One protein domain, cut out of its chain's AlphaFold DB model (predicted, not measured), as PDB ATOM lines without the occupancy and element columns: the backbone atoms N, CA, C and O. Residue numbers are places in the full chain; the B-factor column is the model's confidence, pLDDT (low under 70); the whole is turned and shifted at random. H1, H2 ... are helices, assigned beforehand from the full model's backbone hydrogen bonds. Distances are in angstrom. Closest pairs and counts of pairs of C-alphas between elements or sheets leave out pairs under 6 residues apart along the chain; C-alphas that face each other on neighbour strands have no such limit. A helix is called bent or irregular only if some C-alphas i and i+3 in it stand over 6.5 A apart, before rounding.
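What this domain is: This is residues 3 to 130 of the 148 residues of an uncharacterized protein of Actinobacteria bacterium (UniProt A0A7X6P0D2). One long helix, H6, runs out from a loose, open frame of shorter helices strung on loops; H2 packs on residues 94 to 101 of H6, and H4 comes near H2. H1 and H5 lie toward one end of the longest axis and H3 toward the other, while residues 106 to 130, with H7 near the tip, stick out as an arm that reaches toward the H1 end but stays apart from H1. The printed part has 128 residues with seven named helices, H1 to H7 in order, and no named strand; the class is all helix. The whole is loose, with a radius of gyration of the C-alphas of 19.5 A and spans of 54 by 38 by 27 A.

Where its parts are: H1, residues 3 to 12, begins at C-alpha 3 (139.332, 109.800, 127.000) and is 14.3 A long from first to last C-alpha. H2 is residues 29 to 36, 10.5 A. H3 is residues 49 to 57, 12.0 A; it is irregular, with C-alphas 51 and 54 at 7.1 A. H4 is residues 65 to 73, 11.9 A, and H5 is residues 80 to 84, 6.0 A. H6, residues 93 to 110, is the longest at 25.9 A and begins at C-alpha 93 (144.180, 115.274, 117.062). H7, residues 122 to 129, 10.7 A, ends at C-alpha 129 (126.022, 97.248, 146.650).

How they stand to each other: H2 touches H6, which meets it with residues 94 to 101 alone; the closest C-alphas are those of Cys 36 and Ile 101, 6.4 A apart. They run the same way at a shallow tilt of 34.5 degrees, only just short of steep. H2 and H4 are close but not clearly touching, with the C-alphas of Trp 29 and Leu 71 closest at 6.7 A, and they stand about perpendicular, at 85 degrees. H1 and H5 are only just apart, with closest C-alphas 8.4 A from each other. H3 and H7 touch no helix. Every O i to N i+4 pair is within hydrogen-bond range in H1, H2, H4, H5, H6 and H7; in H3 it is 3 of 5.

The domain as a whole: The two C-alphas farthest apart are those of Ala 50 and His 129, 55.0 A. The printed part has no cut. The links H1 to H2, H2 to H3 and H6 to H7 are long, with 16, 12 and 11 residues. Residues 54 to 59, of which 54 to 57 belong to H3, also stand free. The mean pLDDT of the printed part is 77.9; it is under 70 at residues 39 to 63, 111 to 125 and 129 to 130.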
ATOM      1  N   VAL A   3     140.690 109.705 126.433       91.38
ATOM      2  CA  VAL A   3     139.332 109.800 127.000       91.38
ATOM      3  C   VAL A   3     139.261 109.150 128.385       91.38
ATOM      4  O   VAL A   3     138.820 109.778 129.341       91.38
ATOM      5  N   VAL A   4     139.771 107.924 128.528       92.88
ATOM      6  CA  VAL A   4     139.771 107.224 129.824       92.88
ATOM      7  C   VAL A   4     140.670 107.945 130.827       92.88
ATOM      8  O   VAL A   4     140.275 108.142 131.971       92.88
ATOM      9  N   ARG A   5     141.847 108.417 130.388       94.31
ATOM     10  CA  ARG A   5     142.755 109.203 131.237       94.31
ATOM     11  C   ARG A   5     142.092 110.490 131.731       94.31
ATOM     12  O   ARG A   5     142.260 110.825 132.893       94.31
ATOM     13  N   SER A   6     141.328 111.183 130.883       93.25
ATOM     14  CA  SER A   6     140.609 112.399 131.284       93.25
ATOM     15  C   SER A   6     139.488 112.122 132.282       93.25
ATOM     16  O   SER A   6     139.297 112.911 133.199       93.25
ATOM     17  N   MET A   7     138.787 110.988 132.154       93.25
ATOM     18  CA  MET A   7     137.762 110.585 133.122       93.25
ATOM     19  C   MET A   7     138.385 110.280 134.485       93.25
ATOM     20  O   MET A   7     137.914 110.799 135.488       93.25
ATOM     21  N   ILE A   8     139.470 109.499 134.508       94.62
ATOM     22  CA  ILE A   8     140.216 109.195 135.738       94.62
ATOM     23  C   ILE A   8     140.741 110.486 136.370       94.62
ATOM     24  O   ILE A   8     140.500 110.731 137.541       94.62
ATOM     25  N   PHE A   9     141.363 111.362 135.578       94.50
ATOM     26  CA  PHE A   9     141.872 112.644 136.057       94.50
ATOM     27  C   PHE A   9     140.788 113.502 136.725       94.50
ATOM     28  O   PHE A   9     141.015 114.041 137.805       94.50
ATOM     29  N   VAL A  10     139.615 113.623 136.097       93.88
ATOM     30  CA  VAL A  10     138.502 114.412 136.641       93.88
ATOM     31  C   VAL A  10     137.973 113.812 137.944       93.88
ATOM     32  O   VAL A  10     137.655 114.570 138.857       93.88
ATOM     33  N   LEU A  11     137.908 112.481 138.042       93.38
ATOM     34  CA  LEU A  11     137.476 111.784 139.255       93.38
ATOM     35  C   LEU A  11     138.497 111.918 140.392       93.38
ATOM     36  O   LEU A  11     138.111 112.226 141.513       93.38
ATOM     37  N   ASP A  12     139.786 111.742 140.100       94.69
ATOM     38  CA  ASP A  12     140.858 111.791 141.102       94.69
ATOM     39  C   ASP A  12     141.085 113.204 141.662       94.69
ATOM     40  O   ASP A  12     141.542 113.358 142.792       94.69
ATOM     41  N   ASN A  13     140.777 114.241 140.876       91.25
ATOM     42  CA  ASN A  13     141.018 115.643 141.233       91.25
ATOM     43  C   ASN A  13     139.725 116.424 141.546       91.25
ATOM     44  O   ASN A  13     139.779 117.645 141.674       91.25
ATOM     45  N   ASP A  14     138.576 115.741 141.632       89.88
ATOM     46  CA  ASP A  14     137.246 116.319 141.895       89.88
ATOM     47  C   ASP A  14     136.916 117.549 141.018       89.88
ATOM     48  O   ASP A  14     136.429 118.594 141.460       89.88
ATOM     49  N   VAL A  15     137.230 117.451 139.721       88.19
ATOM     50  CA  VAL A  15     137.112 118.574 138.780       88.19
ATOM     51  C   VAL A  15     135.682 118.665 138.235       88.19
ATOM     52  O   VAL A  15     135.337 118.094 137.202       88.19
ATOM     53  N   GLY A  16     134.823 119.418 138.919       87.06
ATOM     54  CA  GLY A  16     133.422 119.589 138.523       87.06
ATOM     55  C   GLY A  16     133.200 120.455 137.269       87.06
ATOM     56  O   GLY A  16     133.737 121.557 137.139       87.06
ATOM     57  N   GLY A  17     132.329 120.002 136.358       89.56
ATOM     58  CA  GLY A  17     131.794 120.809 135.252       89.56
ATOM     59  C   GLY A  17     131.812 120.130 133.880       89.56
ATOM     60  O   GLY A  17     132.097 118.945 133.746       89.56
ATOM     61  N   VAL A  18     131.493 120.903 132.838       90.50
ATOM     62  CA  VAL A  18     131.546 120.444 131.441       90.50
ATOM     63  C   VAL A  18     132.909 120.780 130.847       90.50
ATOM     64  O   VAL A  18     133.282 121.954 130.753       90.50
ATOM     65  N   TYR A  19     133.626 119.740 130.426       90.94
ATOM     66  CA  TYR A  19     134.943 119.834 129.811       90.94
ATOM     67  C   TYR A  19     134.923 119.182 128.439       90.94
ATOM     68  O   TYR A  19     134.397 118.087 128.249       90.94
ATOM     69  N   ASN A  20     135.528 119.868 127.483       91.25
ATOM     70  CA  ASN A  20     135.800 119.303 126.181       91.25
ATOM     71  C   ASN A  20     137.073 118.458 126.251       91.25
ATOM     72  O   ASN A  20     138.097 118.915 126.763       91.25
ATOM     73  N   VAL A  21     137.014 117.257 125.687       91.00
ATOM     74  CA  VAL A  21     138.160 116.352 125.578       91.00
ATOM     75  C   VAL A  21     138.539 116.251 124.107       91.00
ATOM     76  O   VAL A  21     137.783 115.698 123.309       91.00
ATOM     77  N   ALA A  22     139.692 116.803 123.741       90.12
ATOM     78  CA  ALA A  22     140.224 116.736 122.384       90.12
ATOM     79  C   ALA A  22     141.748 116.848 122.405       90.12
ATOM     80  O   ALA A  22     142.294 117.626 123.187       90.12
ATOM     81  N   GLY A  23     142.418 116.093 121.535       88.06
ATOM     82  CA  GLY A  23     143.858 116.231 121.329       88.06
ATOM     83  C   GLY A  23     144.212 117.605 120.760       88.06
ATOM     84  O   GLY A  23     143.372 118.293 120.181       88.06
ATOM     85  N   ASP A  24     145.465 118.014 120.921       90.12
ATOM     86  CA  ASP A  24     145.909 119.313 120.421       90.12
ATOM     87  C   ASP A  24     145.932 119.374 118.888       90.12
ATOM     88  O   ASP A  24     146.219 118.389 118.201       90.12
ATOM     89  N   GLY A  25     145.649 120.562 118.355       88.19
ATOM     90  CA  GLY A  25     145.663 120.842 116.923       88.19
ATOM     91  C   GLY A  25     144.374 120.464 116.192       88.19
ATOM     92  O   GLY A  25     143.487 119.785 116.712       88.19
ATOM     93  N   LEU A  26     144.287 120.932 114.950       87.25
ATOM     94  CA  LEU A  26     143.198 120.646 114.024       87.25
ATOM     95  C   LEU A  26     143.743 119.810 112.874       87.25
ATOM     96  O   LEU A  26     144.849 120.060 112.402       87.25
ATOM     97  N   ILE A  27     142.948 118.850 112.413       87.25
ATOM     98  CA  ILE A  27     143.280 118.042 111.244       87.25
ATOM     99  C   ILE A  27     142.259 118.301 110.127       87.25
ATOM    100  O   ILE A  27     141.059 118.091 110.330       87.25
ATOM    101  N   PRO A  28     142.695 118.765 108.945       85.56
ATOM    102  CA  PRO A  28     141.813 118.911 107.796       85.56
ATOM    103  C   PRO A  28     141.235 117.565 107.346       85.56
ATOM    104  O   PRO A  28     141.922 116.541 107.346       85.56
ATOM    105  N   TRP A  29     139.998 117.568 106.840       81.00
ATOM    106  CA  TRP A  29     139.363 116.364 106.284       81.00
ATOM    107  C   TRP A  29     140.214 115.687 105.199       81.00
ATOM    108  O   TRP A  29     140.321 114.464 105.126       81.00
ATOM    109  N   SER A  30     140.881 116.495 104.376       81.00
ATOM    110  CA  SER A  30     141.789 116.035 103.331       81.00
ATOM    111  C   SER A  30     142.934 115.168 103.857       81.00
ATOM    112  O   SER A  30     143.375 114.277 103.131       81.00
ATOM    113  N   GLU A  31     143.405 115.441 105.072       85.38
ATOM    114  CA  GLU A  31     144.479 114.714 105.742       85.38
ATOM    115  C   GLU A  31     143.941 113.460 106.430       85.38
ATOM    116  O   GLU A  31     144.507 112.387 106.247       85.38
ATOM    117  N   VAL A  32     142.778 113.539 107.091       85.88
ATOM    118  CA  VAL A  32     142.084 112.354 107.634       85.88
ATOM    119  C   VAL A  32     141.887 111.292 106.548       85.88
ATOM    120  O   VAL A  32     142.223 110.123 106.740       85.88
ATOM    121  N   VAL A  33     141.407 111.696 105.368       83.88
ATOM    122  CA  VAL A  33     141.225 110.794 104.219       83.88
ATOM    123  C   VAL A  33     142.549 110.178 103.751       83.88
ATOM    124  O   VAL A  33     142.580 108.992 103.407       83.88
ATOM    125  N   ALA A  34     143.634 110.959 103.761       85.69
ATOM    126  CA  ALA A  34     144.962 110.483 103.391       85.69
ATOM    127  C   ALA A  34     145.485 109.438 104.391       85.69
ATOM    128  O   ALA A  34     145.914 108.367 103.966       85.69
ATOM    129  N   ILE A  35     145.358 109.681 105.703       84.06
ATOM    130  CA  ILE A  35     145.746 108.721 106.754       84.06
ATOM    131  C   ILE A  35     144.926 107.426 106.628       84.06
ATOM    132  O   ILE A  35     145.461 106.316 106.734       84.06
ATOM    133  N   CYS A  36     143.631 107.543 106.319       81.62
ATOM    134  CA  CYS A  36     142.758 106.398 106.064       81.62
ATOM    135  C   CYS A  36     143.204 105.556 104.852       81.62
ATOM    136  O   CYS A  36     142.819 104.387 104.759       81.62
ATOM    137  N   GLY A  37     144.006 106.109 103.936       78.56
ATOM    138  CA  GLY A  37     144.376 105.467 102.672       78.56
ATOM    139  C   GLY A  37     143.196 105.359 101.700       78.56
ATOM    140  O   GLY A  37     143.121 104.418 100.911       78.56
ATOM    141  N   LYS A  38     142.221 106.273 101.794       75.38
ATOM    142  CA  LYS A  38     141.016 106.280 100.951       75.38
ATOM    143  C   LYS A  38     141.131 107.351  99.867       75.38
ATOM    144  O   LYS A  38     141.815 108.357 100.032       75.38
ATOM    145  N   ARG A  39     140.443 107.145  98.740       69.81
ATOM    146  CA  ARG A  39     140.337 108.167  97.687       69.81
ATOM    147  C   ARG A  39     139.487 109.335  98.194       69.81
ATOM    148  O   ARG A  39     138.434 109.121  98.788       69.81
ATOM    149  N   ARG A  40     139.948 110.564  97.954       60.38
ATOM    150  CA  ARG A  40     139.247 111.790  98.355       60.38
ATOM    151  C   ARG A  40     137.979 111.962  97.527       60.38
ATOM    152  O   ARG A  40     138.055 112.093  96.311       60.38
ATOM    153  N   PHE A  41     136.832 111.978  98.200       64.94
ATOM    154  CA  PHE A  41     135.561 112.367  97.601       64.94
ATOM    155  C   PHE A  41     135.288 113.839  97.946       64.94
ATOM    156  O   PHE A  41     135.293 114.180  99.134       64.94
ATOM    157  N   PRO A  42     135.115 114.730  96.955       63.88
ATOM    158  CA  PRO A  42     134.810 116.128  97.223       63.88
ATOM    159  C   PRO A  42     133.413 116.250  97.847       63.88
ATOM    160  O   PRO A  42     132.415 115.843  97.257       63.88
ATOM    161  N   LEU A  43     133.343 116.827  99.047       65.81
ATOM    162  CA  LEU A  43     132.085 117.136  99.728       65.81
ATOM    163  C   LEU A  43     131.510 118.435  99.149       65.81
ATOM    164  O   LEU A  43     131.657 119.505  99.737       65.81
ATOM    165  N   VAL A  44     130.919 118.357  97.954       63.31
ATOM    166  CA  VAL A  44     130.366 119.540  97.277       63.31
ATOM    167  C   VAL A  44     129.222 120.171  98.091       63.31
ATOM    168  O   VAL A  44     128.428 119.430  98.681       63.31
ATOM    169  N   PRO A  45     129.099 121.517  98.121       55.59
ATOM    170  CA  PRO A  45     128.152 122.227  98.981       55.59
ATOM    171  C   PRO A  45     126.658 121.903  98.820       55.59
ATOM    172  O   PRO A  45     125.876 122.253  99.691       55.59
ATOM    173  N   ASN A  46     126.261 121.199  97.759       61.12
ATOM    174  CA  ASN A  46     124.875 120.833  97.459       61.12
ATOM    175  C   ASN A  46     124.818 119.416  96.875       61.12
ATOM    176  O   ASN A  46     124.288 119.210  95.783       61.12
ATOM    177  N   LEU A  47     125.461 118.449  97.536       63.03
ATOM    178  CA  LEU A  47     125.397 117.060  97.094       63.03
ATOM    179  C   LEU A  47     123.939 116.594  97.205       63.03
ATOM    180  O   LEU A  47     123.445 116.316  98.293       63.03
ATOM    181  N   THR A  48     123.235 116.583  96.077       58.34
ATOM    182  CA  THR A  48     121.828 116.196  96.015       58.34
ATOM    183  C   THR A  48     121.671 114.748  96.474       58.34
ATOM    184  O   THR A  48     122.550 113.916  96.237       58.34
ATOM    185  N   GLU A  49     120.534 114.407  97.089       58.22
ATOM    186  CA  GLU A  49     120.240 113.017  97.483       58.22
ATOM    187  C   GLU A  49     120.411 112.024  96.319       58.22
ATOM    188  O   GLU A  49     120.805 110.877  96.530       58.22
ATOM    189  N   ALA A  50     120.193 112.482  95.082       58.81
ATOM    190  CA  ALA A  50     120.419 111.719  93.860       58.81
ATOM    191  C   ALA A  50     121.891 111.310  93.658       58.81
ATOM    192  O   ALA A  50     122.161 110.186  93.242       58.81
ATOM    193  N   ALA A  51     122.856 112.170  94.000       63.03
ATOM    194  CA  ALA A  51     124.281 111.844  93.915       63.03
ATOM    195  C   ALA A  51     124.720 110.836  94.997       63.03
ATOM    196  O   ALA A  51     125.693 110.105  94.813       63.03
ATOM    197  N   LEU A  52     123.982 110.764  96.109       63.31
ATOM    198  CA  LEU A  52     124.174 109.788  97.187       63.31
ATOM    199  C   LEU A  52     123.373 108.493  96.973       63.31
ATOM    200  O   LEU A  52     123.610 107.511  97.678       63.31
ATOM    201  N   TRP A  53     122.450 108.454  96.005       62.72
ATOM    202  CA  TRP A  53     121.594 107.294  95.740       62.72
ATOM    203  C   TRP A  53     122.378 105.997  95.490       62.72
ATOM    204  O   TRP A  53     122.044 104.999  96.133       62.72
ATOM    205  N   PRO A  54     123.463 105.977  94.681       65.75
ATOM    206  CA  PRO A  54     124.251 104.760  94.493       65.75
ATOM    207  C   PRO A  54     124.848 104.262  95.815       65.75
ATOM    208  O   PRO A  54     124.777 103.077  96.119       65.75
ATOM    209  N   LEU A  55     125.366 105.169  96.652       64.94
ATOM    210  CA  LEU A  55     125.935 104.834  97.963       64.94
ATOM    211  C   LEU A  55     124.875 104.246  98.910       64.94
ATOM    212  O   LEU A  55     125.158 103.271  99.607       64.94
ATOM    213  N   ARG A  56     123.642 104.773  98.878       62.88
ATOM    214  CA  ARG A  56     122.511 104.236  99.653       62.88
ATOM    215  C   ARG A  56     122.132 102.820  99.218       62.88
ATOM    216  O   ARG A  56     121.849 101.995 100.085       62.88
ATOM    217  N   GLN A  57     122.170 102.522  97.916       61.47
ATOM    218  CA  GLN A  57     121.908 101.166  97.407       61.47
ATOM    219  C   GLN A  57     122.973 100.154  97.856       61.47
ATOM    220  O   GLN A  57     122.656  98.991  98.079       61.47
ATOM    221  N   PHE A  58     124.212 100.597  98.089       60.75
ATOM    222  CA  PHE A  58     125.285  99.764  98.649       60.75
ATOM    223  C   PHE A  58     125.292  99.703 100.190       60.75
ATOM    224  O   PHE A  58     126.296  99.324 100.792       60.75
ATOM    225  N   GLY A  59     124.190 100.073 100.854       54.38
ATOM    226  CA  GLY A  59     124.049  99.960 102.309       54.38
ATOM    227  C   GLY A  59     124.779 101.042 103.112       54.38
ATOM    228  O   GLY A  59     124.783 100.995 104.343       54.38
ATOM    229  N   VAL A  60     125.361 102.049 102.450       62.00
ATOM    230  CA  VAL A  60     125.900 103.230 103.129       62.00
ATOM    231  C   VAL A  60     124.717 104.103 103.531       62.00
ATOM    232  O   VAL A  60     124.103 104.773 102.699       62.00
ATOM    233  N   ARG A  61     124.357 104.079 104.820       60.66
ATOM    234  CA  ARG A  61     123.338 104.989 105.359       60.66
ATOM    235  C   ARG A  61     123.763 106.423 105.048       60.66
ATOM    236  O   ARG A  61     124.897 106.800 105.343       60.66
ATOM    237  N   ALA A  62     122.863 107.196 104.441       64.94
ATOM    238  CA  ALA A  62     123.096 108.615 104.212       64.94
ATOM    239  C   ALA A  62     123.412 109.276 105.562       64.94
ATOM    240  O   ALA A  62     122.665 109.107 106.527       64.94
ATOM    241  N   LEU A  63     124.561 109.948 105.639       67.50
ATOM    242  CA  LEU A  63     124.943 110.699 106.827       67.50
ATOM    243  C   LEU A  63     123.951 111.857 107.006       67.50
ATOM    244  O   LEU A  63     123.676 112.540 106.019       67.50
ATOM    245  N   PRO A  64     123.425 112.089 108.221       77.44
ATOM    246  CA  PRO A  64     122.616 113.272 108.500       77.44
ATOM    247  C   PRO A  64     123.355 114.570 108.139       77.44
ATOM    248  O   PRO A  64     124.590 114.627 108.196       77.44
ATOM    249  N   GLU A  65     122.601 115.610 107.781       73.50
ATOM    250  CA  GLU A  65     123.131 116.888 107.282       73.50
ATOM    251  C   GLU A  65     124.092 117.549 108.284       73.50
ATOM    252  O   GLU A  65     125.076 118.179 107.901       73.50
ATOM    253  N   GLU A  66     123.888 117.344 109.588       76.88
ATOM    254  CA  GLU A  66     124.773 117.852 110.638       76.88
ATOM    255  C   GLU A  66     126.180 117.247 110.541       76.88
ATOM    256  O   GLU A  66     127.179 117.950 110.713       76.88
ATOM    257  N   TYR A  67     126.279 115.953 110.221       76.62
ATOM    258  CA  TYR A  67     127.564 115.285 110.017       76.62
ATOM    259  C   TYR A  67     128.202 115.691 108.692       76.62
ATOM    260  O   TYR A  67     129.419 115.855 108.633       76.62
ATOM    261  N   LEU A  68     127.407 115.893 107.637       76.19
ATOM    262  CA  LEU A  68     127.914 116.409 106.364       76.19
ATOM    263  C   LEU A  68     128.498 117.814 106.529       76.19
ATOM    264  O   LEU A  68     129.599 118.078 106.046       76.19
ATOM    265  N   ASN A  69     127.819 118.683 107.275       77.88
ATOM    266  CA  ASN A  69     128.316 120.012 107.609       77.88
ATOM    267  C   ASN A  69     129.579 119.954 108.473       77.88
ATOM    268  O   ASN A  69     130.535 120.677 108.192       77.88
ATOM    269  N   LEU A  70     129.645 119.048 109.454       81.00
ATOM    270  CA  LEU A  70     130.864 118.818 110.231       81.00
ATOM    271  C   LEU A  70     132.034 118.365 109.348       81.00
ATOM    272  O   LEU A  70     133.154 118.828 109.536       81.00
ATOM    273  N   LEU A  71     131.802 117.480 108.377       77.88
ATOM    274  CA  LEU A  71     132.846 117.026 107.455       77.88
ATOM    275  C   LEU A  71     133.262 118.116 106.456       77.88
ATOM    276  O   LEU A  71     134.423 118.170 106.051       77.88
ATOM    277  N   ARG A  72     132.323 118.980 106.053       75.50
ATOM    278  CA  ARG A  72     132.554 120.067 105.095       75.50
ATOM    279  C   ARG A  72     133.318 121.232 105.713       75.50
ATOM    280  O   ARG A  72     134.263 121.722 105.104       75.50
ATOM    281  N   TYR A  73     132.898 121.673 106.893       78.06
ATOM    282  CA  TYR A  73     133.442 122.863 107.549       78.06
ATOM    283  C   TYR A  73     134.447 122.529 108.655       78.06
ATOM    284  O   TYR A  73     135.203 123.399 109.083       78.06
ATOM    285  N   GLY A  74     134.495 121.274 109.103       79.31
ATOM    286  CA  GLY A  74     135.242 120.893 110.295       79.31
ATOM    287  C   GLY A  74     134.614 121.457 111.572       79.31
ATOM    288  O   GLY A  74     133.625 122.191 111.556       79.31
ATOM    289  N   ARG A  75     135.209 121.111 112.716       83.56
ATOM    290  CA  ARG A  75     134.936 121.767 113.998       83.56
ATOM    291  C   ARG A  75     136.164 121.680 114.887       83.56
ATOM    292  O   ARG A  75     136.685 120.592 115.117       83.56
ATOM    293  N   GLY A  76     136.593 122.826 115.402       86.38
ATOM    294  CA  GLY A  76     137.581 122.883 116.468       86.38
ATOM    295  C   GLY A  76     136.941 122.666 117.831       86.38
ATOM    296  O   GLY A  76     135.795 123.057 118.064       86.38
ATOM    297  N   VAL A  77     137.688 122.039 118.730       87.94
ATOM    298  CA  VAL A  77     137.278 121.813 120.112       87.94
ATOM    299  C   VAL A  77     138.302 122.495 121.011       87.94
ATOM    300  O   VAL A  77     139.479 122.152 120.966       87.94
ATOM    301  N   ASP A  78     137.863 123.469 121.811       90.81
ATOM    302  CA  ASP A  78     138.739 124.099 122.799       90.81
ATOM    303  C   ASP A  78     138.944 123.156 123.985       90.81
ATOM    304  O   ASP A  78     137.998 122.853 124.713       90.81
ATOM    305  N   ASN A  79     140.183 122.706 124.164       92.62
ATOM    306  CA  ASN A  79     140.607 121.807 125.232       92.62
ATOM    307  C   ASN A  79     141.345 122.540 126.370       92.62
ATOM    308  O   ASN A  79     141.780 121.902 127.335       92.62
ATOM    309  N   SER A  80     141.469 123.872 126.285       92.69
ATOM    310  CA  SER A  80     142.269 124.689 127.205       92.69
ATOM    311  C   SER A  80     141.784 124.567 128.641       92.69
ATOM    312  O   SER A  80     142.591 124.442 129.554       92.69
ATOM    313  N   ARG A  81     140.464 124.508 128.852       92.56
ATOM    314  CA  ARG A  81     139.879 124.373 130.194       92.56
ATOM    315  C   ARG A  81     140.361 123.115 130.926       92.56
ATOM    316  O   ARG A  81     140.620 123.183 132.122       92.56
ATOM    317  N   LEU A  82     140.486 121.983 130.227       92.06
ATOM    318  CA  LEU A  82     140.943 120.731 130.838       92.06
ATOM    319  C   LEU A  82     142.465 120.731 131.043       92.06
ATOM    320  O   LEU A  82     142.942 120.258 132.071       92.06
ATOM    321  N   LYS A  83     143.223 121.333 130.117       93.88
ATOM    322  CA  LYS A  83     144.674 121.522 130.282       93.88
ATOM    323  C   LYS A  83     145.004 122.425 131.468       93.88
ATOM    324  O   LYS A  83     145.865 122.085 132.267       93.88
ATOM    325  N   ASN A  84     144.258 123.516 131.633       93.81
ATOM    326  CA  ASN A  84     144.397 124.435 132.763       93.81
ATOM    327  C   ASN A  84     144.041 123.781 134.103       93.81
ATOM    328  O   ASN A  84     144.530 124.226 135.135       93.81
ATOM    329  N   ALA A  85     143.215 122.729 134.099       92.50
ATOM    330  CA  ALA A  85     142.960 121.935 135.296       92.50
ATOM    331  C   ALA A  85     144.152 121.034 135.675       92.50
ATOM    332  O   ALA A  85     144.195 120.565 136.803       92.50
ATOM    333  N   GLY A  86     145.115 120.813 134.769       92.88
ATOM    334  CA  GLY A  86     146.314 119.994 134.992       92.88
ATOM    335  C   GLY A  86     146.417 118.755 134.095       92.88
ATOM    336  O   GLY A  86     147.367 117.985 134.221       92.88
ATOM    337  N   PHE A  87     145.467 118.538 133.179       94.44
ATOM    338  CA  PHE A  87     145.477 117.362 132.311       94.44
ATOM    339  C   PHE A  87     146.415 117.524 131.106       94.44
ATOM    340  O   PHE A  87     146.343 118.510 130.372       94.44
ATOM    341  N   SER A  88     147.220 116.496 130.823       93.56
ATOM    342  CA  SER A  88     148.070 116.430 129.629       93.56
ATOM    343  C   SER A  88     147.610 115.332 128.662       93.56
ATOM    344  O   SER A  88     147.624 114.137 129.001       93.56
ATOM    345  N   TYR A  89     147.276 115.720 127.434       93.06
ATOM    346  CA  TYR A  89     146.962 114.788 126.350       93.06
ATOM    347  C   TYR A  89     148.209 114.012 125.914       93.06
ATOM    348  O   TYR A  89     149.289 114.586 125.802       93.06
ATOM    349  N   ALA A  90     148.067 112.707 125.675       92.31
ATOM    350  CA  ALA A  90     149.131 111.888 125.096       92.31
ATOM    351  C   ALA A  90     149.145 111.966 123.563       92.31
ATOM    352  O   ALA A  90     150.187 111.744 122.953       92.31
ATOM    353  N   TYR A  91     148.000 112.271 122.947       91.50
ATOM    354  CA  TYR A  91     147.841 112.339 121.501       91.50
ATOM    355  C   TYR A  91     147.363 113.723 121.059       91.50
ATOM    356  O   TYR A  91     146.400 114.277 121.595       91.50
ATOM    357  N   THR A  92     147.984 114.255 120.007       93.19
ATOM    358  CA  THR A  92     147.380 115.326 119.203       93.19
ATOM    359  C   THR A  92     146.168 114.794 118.434       93.19
ATOM    360  O   THR A  92     146.009 113.582 118.267       93.19
ATOM    361  N   SER A  93     145.318 115.679 117.905       90.62
ATOM    362  CA  SER A  93     144.180 115.274 117.062       90.62
ATOM    363  C   SER A  93     144.615 114.400 115.879       90.62
ATOM    364  O   SER A  93     143.965 113.403 115.569       90.62
ATOM    365  N   ALA A  94     145.753 114.720 115.253       90.75
ATOM    366  CA  ALA A  94     146.299 113.933 114.151       90.75
ATOM    367  C   ALA A  94     146.781 112.546 114.608       90.75
ATOM    368  O   ALA A  94     146.434 111.537 113.990       90.75
ATOM    369  N   GLN A  95     147.521 112.470 115.720       91.75
ATOM    370  CA  GLN A  95     147.996 111.189 116.253       91.75
ATOM    371  C   GLN A  95     146.836 110.314 116.753       91.75
ATOM    372  O   GLN A  95     146.870 109.097 116.594       91.75
ATOM    373  N   ALA A  96     145.778 110.917 117.304       91.62
ATOM    374  CA  ALA A  96     144.570 110.201 117.702       91.62
ATOM    375  C   ALA A  96     143.870 109.554 116.493       91.62
ATOM    376  O   ALA A  96     143.463 108.393 116.564       91.62
ATOM    377  N   VAL A  97     143.781 110.267 115.360       90.19
ATOM    378  CA  VAL A  97     143.256 109.720 114.096       90.19
ATOM    379  C   VAL A  97     144.128 108.569 113.586       90.19
ATOM    380  O   VAL A  97     143.595 107.523 113.212       90.19
ATOM    381  N   GLN A  98     145.454 108.722 113.611       91.25
ATOM    382  CA  GLN A  98     146.391 107.666 113.208       91.25
ATOM    383  C   GLN A  98     146.223 106.401 114.057       91.25
ATOM    384  O   GLN A  98     145.980 105.327 113.505       91.25
ATOM    385  N   ALA A  99     146.257 106.540 115.386       89.06
ATOM    386  CA  ALA A  99     146.089 105.429 116.320       89.06
ATOM    387  C   ALA A  99     144.725 104.735 116.150       89.06
ATOM    388  O   ALA A  99     144.624 103.506 116.200       89.06
ATOM    389  N   PHE A 100     143.659 105.503 115.893       88.12
ATOM    390  CA  PHE A 100     142.343 104.936 115.609       88.12
ATOM    391  C   PHE A 100     142.355 104.074 114.339       88.12
ATOM    392  O   PHE A 100     141.884 102.934 114.374       88.12
ATOM    393  N   ILE A 101     142.909 104.586 113.238       89.19
ATOM    394  CA  ILE A 101     142.962 103.882 111.948       89.19
ATOM    395  C   ILE A 101     143.829 102.628 112.040       89.19
ATOM    396  O   ILE A 101     143.435 101.582 111.523       89.19
ATOM    397  N   GLU A 102     144.970 102.703 112.721       87.81
ATOM    398  CA  GLU A 102     145.827 101.550 112.991       87.81
ATOM    399  C   GLU A 102     145.059 100.466 113.756       87.81
ATOM    400  O   GLU A 102     144.970  99.326 113.296       87.81
ATOM    401  N   SER A 103     144.378 100.839 114.847       86.19
ATOM    402  CA  SER A 103     143.553  99.900 115.617       86.19
ATOM    403  C   SER A 103     142.418  99.286 114.784       86.19
ATOM    404  O   SER A 103     142.082  98.115 114.952       86.19
ATOM    405  N   ALA A 104     141.820 100.056 113.868       85.50
ATOM    406  CA  ALA A 104     140.752  99.585 112.993       85.50
ATOM    407  C   ALA A 104     141.265  98.595 111.942       85.50
ATOM    408  O   ALA A 104     140.602  97.595 111.671       85.50
ATOM    409  N   ARG A 105     142.456  98.838 111.381       83.94
ATOM    410  CA  ARG A 105     143.122  97.898 110.468       83.94
ATOM    411  C   ARG A 105     143.456  96.594 111.183       83.94
ATOM    412  O   ARG A 105     143.132  95.538 110.656       83.94
ATOM    413  N   LEU A 106     144.007  96.670 112.397       83.06
ATOM    414  CA  LEU A 106     144.292  95.490 113.216       83.06
ATOM    415  C   LEU A 106     143.027  94.658 113.475       83.06
ATOM    416  O   LEU A 106     143.047  93.454 113.242       83.06
ATOM    417  N   ARG A 107     141.904  95.286 113.858       78.56
ATOM    418  CA  ARG A 107     140.619  94.579 114.048       78.56
ATOM    419  C   ARG A 107     140.119  93.880 112.782       78.56
ATOM    420  O   ARG A 107     139.591  92.777 112.871       78.56
ATOM    421  N   ASN A 108     140.287  94.505 111.617       75.75
ATOM    422  CA  ASN A 108     139.889  93.898 110.345       75.75
ATOM    423  C   ASN A 108     140.779  92.704 109.966       75.75
ATOM    424  O   ASN A 108     140.272  91.732 109.417       75.75
ATOM    425  N   THR A 109     142.084  92.767 110.255       74.81
ATOM    426  CA  THR A 109     143.043  91.705 109.908       74.81
ATOM    427  C   THR A 109     142.987  90.522 110.869       74.81
ATOM    428  O   THR A 109     143.065  89.377 110.437       74.81
ATOM    429  N   VAL A 110     142.853  90.780 112.171       70.88
ATOM    430  CA  VAL A 110     142.853  89.736 113.213       70.88
ATOM    431  C   VAL A 110     141.497  89.011 113.288       70.88
ATOM    432  O   VAL A 110     141.384  87.957 113.911       70.88
ATOM    433  N   GLY A 111     140.470  89.532 112.607       55.12
ATOM    434  CA  GLY A 111     139.093  89.091 112.778       55.12
ATOM    435  C   GLY A 111     138.565  89.512 114.150       55.12
ATOM    436  O   GLY A 111     139.301  89.639 115.128       55.12
ATOM    437  N   SER A 112     137.262  89.762 114.237       52.12
ATOM    438  CA  SER A 112     136.609  90.007 115.519       52.12
ATOM    439  C   SER A 112     136.655  88.721 116.352       52.12
ATOM    440  O   SER A 112     135.718  87.930 116.300       52.12
ATOM    441  N   HIS A 113     137.705  88.520 117.156       53.28
ATOM    442  CA  HIS A 113     137.535  87.809 118.421       53.28
ATOM    443  C   HIS A 113     136.619  88.693 119.260       53.28
ATOM    444  O   HIS A 113     137.062  89.559 120.012       53.28
ATOM    445  N   SER A 114     135.312  88.538 119.054       51.38
ATOM    446  CA  SER A 114     134.358  88.967 120.051       51.38
ATOM    447  C   SER A 114     134.552  88.026 121.234       51.38
ATOM    448  O   SER A 114     133.827  87.044 121.376       51.38
ATOM    449  N   ASP A 115     135.494  88.349 122.115       49.25
ATOM    450  CA  ASP A 115     135.136  88.260 123.520       49.25
ATOM    451  C   ASP A 115     133.983  89.245 123.662       49.25
ATOM    452  O   ASP A 115     134.169  90.456 123.785       49.25
ATOM    453  N   THR A 116     132.767  88.738 123.458       41.47
ATOM    454  CA  THR A 116     131.540  89.449 123.762       41.47
ATOM    455  C   THR A 116     131.736  89.983 125.165       41.47
ATOM    456  O   THR A 116     131.774  89.212 126.122       41.47
ATOM    457  N   TYR A 117     131.958  91.289 125.277       51.84
ATOM    458  CA  TYR A 117     132.169  91.928 126.558       51.84
ATOM    459  C   TYR A 117     130.869  91.732 127.336       51.84
ATOM    460  O   TYR A 117     129.870  92.401 127.069       51.84
ATOM    461  N   ARG A 118     130.850  90.732 128.223       48.47
ATOM    462  CA  ARG A 118     129.674  90.308 128.982       48.47
ATOM    463  C   ARG A 118     129.455  91.284 130.132       48.47
ATOM    464  O   ARG A 118     129.619  90.945 131.300       48.47
ATOM    465  N   TYR A 119     129.118  92.522 129.788       56.03
ATOM    466  CA  TYR A 119     128.474  93.439 130.715       56.03
ATOM    467  C   TYR A 119     127.094  92.874 130.997       56.03
ATOM    468  O   TYR A 119     126.259  92.955 130.111       56.03
ATOM    469  N   GLU A 120     126.842  92.319 132.185       60.97
ATOM    470  CA  GLU A 120     125.464  92.384 132.702       60.97
ATOM    471  C   GLU A 120     125.308  92.027 134.178       60.97
ATOM    472  O   GLU A 120     124.483  92.643 134.837       60.97
ATOM    473  N   ARG A 121     126.095  91.108 134.760       60.81
ATOM    474  CA  ARG A 121     125.835  90.684 136.155       60.81
ATOM    475  C   ARG A 121     126.737  91.299 137.209       60.81
ATOM    476  O   ARG A 121     126.229  91.901 138.150       60.81
ATOM    477  N   ASP A 122     128.047  91.189 137.049       64.31
ATOM    478  CA  ASP A 122     128.969  91.529 138.141       64.31
ATOM    479  C   ASP A 122     129.068  93.047 138.346       64.31
ATOM    480  O   ASP A 122     129.142  93.534 139.472       64.31
ATOM    481  N   VAL A 123     128.955  93.815 137.258       67.94
ATOM    482  CA  VAL A 123     128.974  95.285 137.290       67.94
ATOM    483  C   VAL A 123     127.673  95.849 137.875       67.94
ATOM    484  O   VAL A 123     127.707  96.772 138.685       67.94
ATOM    485  N   GLU A 124     126.517  95.265 137.535       67.50
ATOM    486  CA  GLU A 124     125.247  95.626 138.175       67.50
ATOM    487  C   GLU A 124     125.239  95.265 139.659       67.50
ATOM    488  O   GLU A 124     124.754  96.046 140.476       67.50
ATOM    489  N   GLN A 125     125.772  94.096 140.030       69.88
ATOM    490  CA  GLN A 125     125.895  93.711 141.434       69.88
ATOM    491  C   GLN A 125     126.792  94.686 142.196       69.88
ATOM    492  O   GLN A 125     126.431  95.089 143.304       69.88
ATOM    493  N   PHE A 126     127.903  95.105 141.588       70.06
ATOM    494  CA  PHE A 126     128.791  96.119 142.139       70.06
ATOM    495  C   PHE A 126     128.066  97.456 142.331       70.06
ATOM    496  O   PHE A 126     128.080  97.991 143.434       70.06
ATOM    497  N   PHE A 127     127.346  97.970 141.327       70.00
ATOM    498  CA  PHE A 127     126.581  99.215 141.480       70.00
ATOM    499  C   PHE A 127     125.438  99.107 142.499       70.00
ATOM    500  O   PHE A 127     125.178 100.062 143.225       70.00
ATOM    501  N   ARG A 128     124.770  97.954 142.620       70.44
ATOM    502  CA  ARG A 128     123.702  97.766 143.621       70.44
ATOM    503  C   ARG A 128     124.218  97.838 145.061       70.44
ATOM    504  O   ARG A 128     123.487  98.329 145.925       70.44
ATOM    505  N   HIS A 129     125.438  97.359 145.306       67.00
ATOM    506  CA  HIS A 129     126.022  97.248 146.650       67.00
ATOM    507  C   HIS A 129     127.099  98.294 146.951       67.00
ATOM    508  O   HIS A 129     127.534  98.399 148.095       67.00
ATOM    509  N   SER A 130     127.536  99.072 145.958       60.81
ATOM    510  CA  SER A 130     128.575 100.074 146.160       60.81
ATOM    511  C   SER A 130     128.030 101.274 146.947       60.81
ATOM    512  O   SER A 130     127.044 101.890 146.525       60.81
TER     513      SER A 130